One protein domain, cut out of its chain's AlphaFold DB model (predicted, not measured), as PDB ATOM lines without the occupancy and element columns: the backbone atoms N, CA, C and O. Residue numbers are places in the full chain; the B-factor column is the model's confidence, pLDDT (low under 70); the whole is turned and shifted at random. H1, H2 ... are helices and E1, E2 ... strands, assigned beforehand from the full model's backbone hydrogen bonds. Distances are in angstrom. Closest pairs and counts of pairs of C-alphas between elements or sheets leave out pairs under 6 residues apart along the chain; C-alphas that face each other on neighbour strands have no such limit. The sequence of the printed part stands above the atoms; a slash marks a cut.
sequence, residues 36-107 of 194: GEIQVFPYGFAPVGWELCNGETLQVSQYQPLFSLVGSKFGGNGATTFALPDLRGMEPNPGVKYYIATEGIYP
ATOM      1  N   GLY A  36     -17.593 -53.828   5.000       92.31
ATOM      2  CA  GLY A  36     -17.466 -53.340   3.632       92.31
ATOM      3  C   GLY A  36     -18.785 -52.997   2.938       92.31
ATOM      4  O   GLY A  36     -18.737 -52.528   1.802       92.31
ATOM      5  N   GLU A  37     -19.940 -53.198   3.579       92.31
ATOM      6  CA  GLU A  37     -21.230 -52.744   3.053       92.31
ATOM      7  C   GLU A  37     -21.250 -51.223   2.934       92.31
ATOM      8  O   GLU A  37     -20.815 -50.513   3.841       92.31
ATOM      9  N   ILE A  38     -21.761 -50.720   1.813       95.56
ATOM     10  CA  ILE A  38     -21.915 -49.293   1.559       95.56
ATOM     11  C   ILE A  38     -23.379 -48.901   1.720       95.56
ATOM     12  O   ILE A  38     -24.264 -49.433   1.046       95.56
ATOM     13  N   GLN A  39     -23.624 -47.916   2.576       94.81
ATOM     14  CA  GLN A  39     -24.942 -47.333   2.798       94.81
ATOM     15  C   GLN A  39     -24.916 -45.818   2.626       94.81
ATOM     16  O   GLN A  39     -23.869 -45.169   2.628       94.81
ATOM     17  N   VAL A  40     -26.105 -45.254   2.436       95.25
ATOM     18  CA  VAL A  40     -26.308 -43.820   2.249       95.25
ATOM     19  C   VAL A  40     -26.872 -43.236   3.533       95.25
ATOM     20  O   VAL A  40     -27.966 -43.625   3.940       95.25
ATOM     21  N   PHE A  41     -26.178 -42.269   4.134       95.69
ATOM     22  CA  PHE A  41     -26.676 -41.547   5.308       95.69
ATOM     23  C   PHE A  41     -26.932 -40.064   5.006       95.69
ATOM     24  O   PHE A  41     -26.193 -39.456   4.227       95.69
ATOM     25  N   PRO A  42     -27.958 -39.446   5.629       96.19
ATOM     26  CA  PRO A  42     -28.360 -38.061   5.370       96.19
ATOM     27  C   PRO A  42     -27.618 -37.040   6.252       96.19
ATOM     28  O   PRO A  42     -28.193 -36.036   6.671       96.19
ATOM     29  N   TYR A  43     -26.365 -37.313   6.620       92.88
ATOM     30  CA  TYR A  43     -25.572 -36.442   7.488       92.88
ATOM     31  C   TYR A  43     -24.085 -36.479   7.121       92.88
ATOM     32  O   TYR A  43     -23.666 -37.204   6.227       92.88
ATOM     33  N   GLY A  44     -23.299 -35.599   7.748       90.88
ATOM     34  CA  GLY A  44     -21.921 -35.307   7.349       90.88
ATOM     35  C   GLY A  44     -20.816 -35.946   8.189       90.88
ATOM     36  O   GLY A  44     -19.654 -35.681   7.893       90.88
ATOM     37  N   PHE A  45     -21.147 -36.743   9.206       92.12
ATOM     38  CA  PHE A  45     -20.196 -37.416  10.103       92.12
ATOM     39  C   PHE A  45     -20.338 -38.937   9.995       92.12
ATOM     40  O   PHE A  45     -21.410 -39.417   9.635       92.12
ATOM     41  N   ALA A  46     -19.271 -39.684  10.279       93.06
ATOM     42  CA  ALA A  46     -19.307 -41.143  10.297       93.06
ATOM     43  C   ALA A  46     -19.755 -41.645  11.686       93.06
ATOM     44  O   ALA A  46     -19.153 -41.253  12.691       93.06
ATOM     45  N   PRO A  47     -20.837 -42.440  11.786       93.25
ATOM     46  CA  PRO A  47     -21.199 -43.118  13.026       93.25
ATOM     47  C   PRO A  47     -20.143 -44.149  13.440       93.25
ATOM     48  O   PRO A  47     -19.306 -44.557  12.640       93.25
ATOM     49  N   VAL A  48     -20.220 -44.629  14.684       91.81
ATOM     50  CA  VAL A  48     -19.393 -45.761  15.138       91.81
ATOM     51  C   VAL A  48     -19.627 -46.970  14.226       91.81
ATOM     52  O   VAL A  48     -20.777 -47.295  13.934       91.81
ATOM     53  N   GLY A  49     -18.541 -47.618  13.795       92.94
ATOM     54  CA  GLY A  49     -18.584 -48.769  12.888       92.94
ATOM     55  C   GLY A  49     -18.731 -48.409  11.407       92.94
ATOM     56  O   GLY A  49     -18.922 -49.303  10.586       92.94
ATOM     57  N   TRP A  50     -18.633 -47.125  11.050       96.00
ATOM     58  CA  TRP A  50     -18.724 -46.633   9.677       96.00
ATOM     59  C   TRP A  50     -17.606 -45.639   9.379       96.00
ATOM     60  O   TRP A  50     -17.131 -44.949  10.274       96.00
ATOM     61  N   GLU A  51     -17.238 -45.521   8.108       97.94
ATOM     62  CA  GLU A  51     -16.318 -44.498   7.604       97.94
ATOM     63  C   GLU A  51     -16.865 -43.862   6.330       97.94
ATOM     64  O   GLU A  51     -17.649 -44.470   5.599       97.94
ATOM     65  N   LEU A  52     -16.480 -42.618   6.051       97.56
ATOM     66  CA  LEU A  52     -16.940 -41.911   4.858       97.56
ATOM     67  C   LEU A  52     -16.231 -42.444   3.598       97.56
ATOM     68  O   LEU A  52     -15.015 -42.594   3.580       97.56
ATOM     69  N   CYS A  53     -16.966 -42.656   2.503       97.75
ATOM     70  CA  CYS A  53     -16.386 -43.036   1.207       97.75
ATOM     71  C   CYS A  53     -15.825 -41.808   0.464       97.75
ATOM     72  O   CYS A  53     -16.379 -41.355  -0.541       97.75
ATOM     73  N   ASN A  54     -14.748 -41.226   0.989       97.06
ATOM     74  CA  ASN A  54     -14.095 -40.005   0.497       97.06
ATOM     75  C   ASN A  54     -12.659 -40.231  -0.023       97.06
ATOM     76  O   ASN A  54     -11.936 -39.252  -0.222       97.06
ATOM     77  N   GLY A  55     -12.231 -41.486  -0.196       97.38
ATOM     78  CA  GLY A  55     -10.855 -41.824  -0.574       97.38
ATOM     79  C   GLY A  55      -9.836 -41.803   0.574       97.38
ATOM     80  O   GLY A  55      -8.632 -41.808   0.316       97.38
ATOM     81  N   GLU A  56     -10.275 -41.737   1.833       97.25
ATOM     82  CA  GLU A  56      -9.377 -41.703   2.989       97.25
ATOM     83  C   GLU A  56      -8.494 -42.954   3.087       97.25
ATOM     84  O   GLU A  56      -8.912 -44.074   2.788       97.25
ATOM     85  N   THR A  57      -7.242 -42.744   3.499       98.31
ATOM     86  CA  THR A  57      -6.270 -43.814   3.732       98.31
ATOM     87  C   THR A  57      -6.309 -44.250   5.194       98.31
ATOM     88  O   THR A  57      -6.026 -43.454   6.085       98.31
ATOM     89  N   LEU A  58      -6.578 -45.531   5.428       98.06
ATOM     90  CA  LEU A  58      -6.672 -46.157   6.743       98.06
ATOM     91  C   LEU A  58      -5.468 -47.060   7.037       98.06
ATOM     92  O   LEU A  58      -4.766 -47.523   6.132       98.06
ATOM     93  N   GLN A  59      -5.241 -47.336   8.324       98.44
ATOM     94  CA  GLN A  59      -4.223 -48.285   8.783       98.44
ATOM     95  C   GLN A  59      -4.761 -49.718   8.736       98.44
ATOM     96  O   GLN A  59      -5.782 -50.036   9.348       98.44
ATOM     97  N   VAL A  60      -4.024 -50.614   8.079       98.25
ATOM     98  CA  VAL A  60      -4.367 -52.043   7.974       98.25
ATOM     99  C   VAL A  60      -4.499 -52.679   9.361       98.25
ATOM    100  O   VAL A  60      -5.446 -53.416   9.612       98.25
ATOM    101  N   SER A  61      -3.613 -52.322  10.296       97.62
ATOM    102  CA  SER A  61      -3.607 -52.859  11.665       97.62
ATOM    103  C   SER A  61      -4.870 -52.547  12.477       97.62
ATOM    104  O   SER A  61      -5.145 -53.247  13.448       97.62
ATOM    105  N   GLN A  62      -5.630 -51.516  12.098       97.00
ATOM    106  CA  GLN A  62      -6.878 -51.126  12.760       97.00
ATOM    107  C   GLN A  62      -8.110 -51.719  12.070       97.00
ATOM    108  O   GLN A  62      -9.072 -52.075  12.742       97.00
ATOM    109  N   TYR A  63      -8.061 -51.879  10.746       96.94
ATOM    110  CA  TYR A  63      -9.202 -52.288   9.921       96.94
ATOM    111  C   TYR A  63      -8.922 -53.590   9.159       96.94
ATOM    112  O   TYR A  63      -9.310 -53.743   8.001       96.94
ATOM    113  N   GLN A  64      -8.237 -54.539   9.803       96.62
ATOM    114  CA  GLN A  64      -7.781 -55.786   9.179       96.62
ATOM    115  C   GLN A  64      -8.899 -56.559   8.446       96.62
ATOM    116  O   GLN A  64      -8.644 -56.998   7.322       96.62
ATOM    117  N   PRO A  65     -10.123 -56.708   9.003       93.12
ATOM    118  CA  PRO A  65     -11.206 -57.404   8.306       93.12
ATOM    119  C   PRO A  65     -11.710 -56.655   7.066       93.12
ATOM    120  O   PRO A  65     -12.024 -57.270   6.055       93.12
ATOM    121  N   LEU A  66     -11.770 -55.322   7.107       94.81
ATOM    122  CA  LEU A  66     -12.156 -54.543   5.931       94.81
ATOM    123  C   LEU A  66     -11.064 -54.608   4.855       94.81
ATOM    124  O   LEU A  66     -11.356 -54.789   3.673       94.81
ATOM    125  N   PHE A  67      -9.797 -54.522   5.268       96.19
ATOM    126  CA  PHE A  67      -8.658 -54.633   4.366       96.19
ATOM    127  C   PHE A  67      -8.619 -55.982   3.641       96.19
ATOM    128  O   PHE A  67      -8.311 -56.010   2.454       96.19
ATOM    129  N   SER A  68      -8.965 -57.099   4.291       93.12
ATOM    130  CA  SER A  68      -8.968 -58.407   3.616       93.12
ATOM    131  C   SER A  68     -10.031 -58.536   2.518       93.12
ATOM    132  O   SER A  68      -9.896 -59.404   1.658       93.12
ATOM    133  N   LEU A  69     -11.054 -57.675   2.517       91.50
ATOM    134  CA  LEU A  69     -12.096 -57.620   1.486       91.50
ATOM    135  C   LEU A  69     -11.763 -56.613   0.381       91.50
ATOM    136  O   LEU A  69     -11.920 -56.901  -0.805       91.50
ATOM    137  N   VAL A  70     -11.315 -55.418   0.772       93.94
ATOM    138  CA  VAL A  70     -11.088 -54.279  -0.132       93.94
ATOM    139  C   VAL A  70      -9.692 -54.312  -0.764       93.94
ATOM    140  O   VAL A  70      -9.508 -53.896  -1.911       93.94
ATOM    141  N   GLY A  71      -8.699 -54.808  -0.026       95.00
ATOM    142  CA  GLY A  71      -7.286 -54.723  -0.378       95.00
ATOM    143  C   GLY A  71      -6.808 -53.275  -0.504       95.00
ATOM    144  O   GLY A  71      -7.374 -52.356   0.078       95.00
ATOM    145  N   SER A  72      -5.768 -53.056  -1.307       96.06
ATOM    146  CA  SER A  72      -5.245 -51.724  -1.660       96.06
ATOM    147  C   SER A  72      -5.811 -51.186  -2.980       96.06
ATOM    148  O   SER A  72      -5.196 -50.339  -3.629       96.06
ATOM    149  N   LYS A  73      -6.983 -51.680  -3.404       95.19
ATOM    150  CA  LYS A  73      -7.600 -51.361  -4.701       95.19
ATOM    151  C   LYS A  73      -7.781 -49.857  -4.926       95.19
ATOM    152  O   LYS A  73      -7.566 -49.379  -6.035       95.19
ATOM    153  N   PHE A  74      -8.161 -49.122  -3.885       97.00
ATOM    154  CA  PHE A  74      -8.396 -47.678  -3.960       97.00
ATOM    155  C   PHE A  74      -7.158 -46.841  -3.603       97.00
ATOM    156  O   PHE A  74      -7.242 -45.619  -3.534       97.00
ATOM    157  N   GLY A  75      -6.004 -47.481  -3.376       96.94
ATOM    158  CA  GLY A  75      -4.758 -46.835  -2.966       96.94
ATOM    159  C   GLY A  75      -4.225 -47.337  -1.622       96.94
ATOM    160  O   GLY A  75      -4.646 -48.371  -1.097       96.94
ATOM    161  N   GLY A  76      -3.268 -46.592  -1.067       96.38
ATOM    162  CA  GLY A  76      -2.428 -47.036   0.049       96.38
ATOM    163  C   GLY A  76      -1.272 -47.931  -0.410       96.38
ATOM    164  O   GLY A  76      -1.102 -48.196  -1.599       96.38
ATOM    165  N   ASN A  77      -0.436 -48.370   0.532       96.69
ATOM    166  CA  ASN A  77       0.754 -49.168   0.214       96.69
ATOM    167  C   ASN A  77       0.516 -50.690   0.261       96.69
ATOM    168  O   ASN A  77       1.425 -51.451  -0.059       96.69
ATOM    169  N   GLY A  78      -0.670 -51.139   0.687       95.94
ATOM    170  CA  GLY A  78      -1.047 -52.553   0.783       95.94
ATOM    171  C   GLY A  78      -0.310 -53.360   1.857       95.94
ATOM    172  O   GLY A  78      -0.562 -54.553   1.986       95.94
ATOM    173  N   ALA A  79       0.582 -52.734   2.627       96.81
ATOM    174  CA  ALA A  79       1.348 -53.369   3.696       96.81
ATOM    175  C   ALA A  79       0.933 -52.838   5.074       96.81
ATOM    176  O   ALA A  79       0.630 -53.605   5.981       96.81
ATOM    177  N   THR A  80       0.898 -51.515   5.224       97.88
ATOM    178  CA  THR A  80       0.464 -50.826   6.445       97.88
ATOM    179  C   THR A  80      -0.769 -49.967   6.219       97.88
ATOM    180  O   THR A  80      -1.486 -49.690   7.176       97.88
ATOM    181  N   THR A  81      -1.057 -49.574   4.975       98.44
ATOM    182  CA  THR A  81      -2.197 -48.722   4.639       98.44
ATOM    183  C   THR A  81      -2.969 -49.198   3.419       98.44
ATOM    184  O   THR A  81      -2.419 -49.818   2.507       98.44
ATOM    185  N   PHE A  82      -4.246 -48.842   3.381       98.56
ATOM    186  CA  PHE A  82      -5.133 -48.995   2.232       98.56
ATOM    187  C   PHE A  82      -6.086 -47.802   2.173       98.56
ATOM    188  O   PHE A  82      -6.275 -47.130   3.184       98.56
ATOM    189  N   ALA A  83      -6.660 -47.514   1.011       98.38
ATOM    190  CA  ALA A  83      -7.648 -46.450   0.869       98.38
ATOM    191  C   ALA A  83      -9.073 -46.994   0.720       98.38
ATOM    192  O   ALA A  83      -9.290 -48.115   0.252       98.38
ATOM    193  N   LEU A  84     -10.035 -46.174   1.131       98.06
ATOM    194  CA  LEU A  84     -11.462 -46.380   0.906       98.06
ATOM    195  C   LEU A  84     -11.875 -45.940  -0.508       98.06
ATOM    196  O   LEU A  84     -11.149 -45.180  -1.152       98.06
ATOM    197  N   PRO A  85     -13.055 -46.361  -1.000       97.94
ATOM    198  CA  PRO A  85     -13.640 -45.777  -2.200       97.94
ATOM    199  C   PRO A  85     -13.798 -44.259  -2.070       97.94
ATOM    200  O   PRO A  85     -14.171 -43.750  -1.012       97.94
ATOM    201  N   ASP A  86     -13.583 -43.541  -3.169       97.38
ATOM    202  CA  ASP A  86     -13.989 -42.145  -3.299       97.38
ATOM    203  C   ASP A  86     -15.291 -42.076  -4.101       97.38
ATOM    204  O   ASP A  86     -15.304 -42.308  -5.311       97.38
ATOM    205  N   LEU A  87     -16.397 -41.822  -3.400       97.12
ATOM    206  CA  LEU A  87     -17.750 -41.760  -3.963       97.12
ATOM    207  C   LEU A  87     -18.352 -40.354  -3.887       97.12
ATOM    208  O   LEU A  87     -19.560 -40.185  -4.058       97.12
ATOM    209  N   ARG A  88     -17.524 -39.339  -3.628       95.50
ATOM    210  CA  ARG A  88     -17.976 -37.947  -3.577       95.50
ATOM    211  C   ARG A  88     -18.501 -37.513  -4.944       95.50
ATOM    212  O   ARG A  88     -17.849 -37.733  -5.962       95.50
ATOM    213  N   GLY A  89     -19.654 -36.853  -4.962       94.12
ATOM    214  CA  GLY A  89     -20.320 -36.401  -6.185       94.12
ATOM    215  C   GLY A  89     -21.117 -37.486  -6.915       94.12
ATOM    216  O   GLY A  89     -21.719 -37.184  -7.943       94.12
ATOM    217  N   MET A  90     -21.132 -38.720  -6.402       95.19
ATOM    218  CA  MET A  90     -21.910 -39.836  -6.953       95.19
ATOM    219  C   MET A  90     -23.182 -40.115  -6.145       95.19
ATOM    220  O   MET A  90     -23.857 -41.115  -6.376       95.19
ATOM    221  N   GLU A  91     -23.489 -39.280  -5.154       93.69
ATOM    222  CA  GLU A  91     -24.605 -39.492  -4.243       93.69
ATOM    223  C   GLU A  91     -25.954 -39.381  -4.962       93.69
ATOM    224  O   GLU A  91     -26.118 -38.541  -5.850       93.69
ATOM    225  N   PRO A  92     -26.961 -40.187  -4.573       90.69
ATOM    226  CA  PRO A  92     -28.232 -40.221  -5.293       90.69
ATOM    227  C   PRO A  92     -28.980 -38.885  -5.208       90.69
ATOM    228  O   PRO A  92     -29.700 -38.514  -6.135       90.69
ATOM    229  N   ASN A  93     -28.794 -38.146  -4.109       92.25
ATOM    230  CA  ASN A  93     -29.460 -36.880  -3.843       92.25
ATOM    231  C   ASN A  93     -28.491 -35.886  -3.176       92.25
ATOM    232  O   ASN A  93     -27.572 -36.292  -2.464       92.25
ATOM    233  N   PRO A  94     -28.733 -34.571  -3.297       91.69
ATOM    234  CA  PRO A  94     -28.038 -33.591  -2.471       91.69
ATOM    235  C   PRO A  94     -28.265 -33.847  -0.974       91.69
ATOM    236  O   PRO A  94     -29.388 -34.109  -0.544       91.69
ATOM    237  N   GLY A  95     -27.206 -33.717  -0.173       91.75
ATOM    238  CA  GLY A  95     -27.285 -33.787   1.293       91.75
ATOM    239  C   GLY A  95     -27.177 -35.190   1.895       91.75
ATOM    240  O   GLY A  95     -27.187 -35.310   3.118       91.75
ATOM    241  N   VAL A  96     -27.024 -36.229   1.075       95.75
ATOM    242  CA  VAL A  96     -26.661 -37.571   1.548       95.75
ATOM    243  C   VAL A  96     -25.216 -37.890   1.181       95.75
ATOM    244  O   VAL A  96     -24.646 -37.221   0.323       95.75
ATOM    245  N   LYS A  97     -24.613 -38.873   1.853       96.94
ATOM    246  CA  LYS A  97     -23.240 -39.336   1.607       96.94
ATOM    247  C   LYS A  97     -23.142 -40.852   1.702       96.94
ATOM    248  O   LYS A  97     -23.917 -41.471   2.429       96.94
ATOM    249  N   TYR A  98     -22.174 -41.426   0.993       97.56
ATOM    250  CA  TYR A  98     -21.846 -42.845   1.097       97.56
ATOM    251  C   TYR A  98     -20.903 -43.122   2.262       97.56
ATOM    252  O   TYR A  98     -19.861 -42.476   2.398       97.56
ATOM    253  N   TYR A  99     -21.250 -44.126   3.053       97.75
ATOM    254  CA  TYR A  99     -20.463 -44.633   4.164       97.75
ATOM    255  C   TYR A  99     -20.228 -46.124   3.987       97.75
ATOM    256  O   TYR A  99     -21.110 -46.825   3.500       97.75
ATOM    257  N   ILE A 100     -19.055 -46.592   4.395       97.25
ATOM    258  CA  ILE A 100     -18.670 -47.997   4.375       97.25
ATOM    259  C   ILE A 100     -18.594 -48.532   5.800       97.25
ATOM    260  O   ILE A 100     -18.001 -47.898   6.673       97.25
ATOM    261  N   ALA A 101     -19.195 -49.690   6.037       95.25
ATOM    262  CA  ALA A 101     -19.150 -50.357   7.326       95.25
ATOM    263  C   ALA A 101     -17.741 -50.905   7.598       95.25
ATOM    264  O   ALA A 101     -17.176 -51.662   6.803       95.25
ATOM    265  N   THR A 102     -17.172 -50.527   8.737       94.75
ATOM    266  CA  THR A 102     -15.872 -51.006   9.226       94.75
ATOM    267  C   THR A 102     -16.002 -52.117  10.258       94.75
ATOM    268  O   THR A 102     -15.051 -52.868  10.476       94.75
ATOM    269  N   GLU A 103     -17.192 -52.266  10.836       89.50
ATOM    270  CA  GLU A 103     -17.568 -53.321  11.771       89.50
ATOM    271  C   GLU A 103     -18.840 -54.023  11.273       89.50
ATOM    272  O   GLU A 103     -19.636 -53.435  10.544       89.50
ATOM    273  N   GLY A 104     -19.027 -55.292  11.638       84.44
ATOM    274  CA  GLY A 104     -20.184 -56.080  11.213       84.44
ATOM    275  C   GLY A 104     -19.861 -57.551  10.978       84.44
ATOM    276  O   GLY A 104     -18.832 -58.068  11.420       84.44
ATOM    277  N   ILE A 105     -20.750 -58.225  10.256       81.69
ATOM    278  CA  ILE A 105     -20.589 -59.620   9.847       81.69
ATOM    279  C   ILE A 105     -19.549 -59.680   8.727       81.69
ATOM    280  O   ILE A 105     -19.636 -58.959   7.733       81.69
ATOM    281  N   TYR A 106     -18.547 -60.547   8.872       83.62
ATOM    282  CA  TYR A 106     -17.573 -60.761   7.806       83.62
ATOM    283  C   TYR A 106     -18.230 -61.540   6.652       83.62
ATOM    284  O   TYR A 106     -18.680 -62.667   6.875       83.62
ATOM    285  N   PRO A 107     -18.277 -61.001   5.421       75.00
ATOM    286  CA  PRO A 107     -18.814 -61.719   4.275       75.00
ATOM    287  C   PRO A 107     -17.850 -62.845   3.884       75.00
ATOM    288  O   PRO A 107     -16.774 -62.606   3.334       75.00
TER     289      PRO A 107
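Overview. This is residues 36 to 107 of the 194 residues of the protein "Phage Tail Collar domain protein (Modular protein)" of Acetoanaerobium sticklandii (strain ATCC 12662 / DSM 519 / JCM 1433 / CCUG 9281 / NCIMB 10654 / HF) (UniProt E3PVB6). The model has little regular structure: loops join a small sheet, E1, E5 and E2, toward one end of its length to a strand pair, E3 and E4, with short helix H1 over it toward the other. The 72 printed residues include one named helix and five named strands, in the order E1 E2 E3 H1 E4 E5, holding only 25 residues; the class is mixed. Both sheets are antiparallel. The whole is compact, radius of gyration of the C-alphas 11.9 A, spanning 36 by 23 by 19 A.

Arrangement. Inner strand E5, residues 97 to 101, has antiparallel neighbours E1, residues 38 to 41, with N 39 and O 99 2.9 A apart, and E2, residues 50 to 52, with N 51 and O 100 2.9 A apart. E3, residues 57 to 59, and E4, residues 81 to 83, are antiparallel, with N 58 and O 82 2.8 A apart. The closest C-alphas of H1, residues 64 to 70, and E4 are those of Phe 67 and Phe 82, 7.0 A. In H1, 2 of 3 O i to N i+4 pairs are within hydrogen-bond range.

Along the chain. E1 begins at C-alpha 38 (-21.915, -49.293, 1.559). E5, 13.1 A long, ends at C-alpha 101 (-19.150, -50.357, 7.326).

Size, cuts and confidence. The printed part has no cut. E4 to E5 is a long link. No printed residue is under 70 in pLDDT.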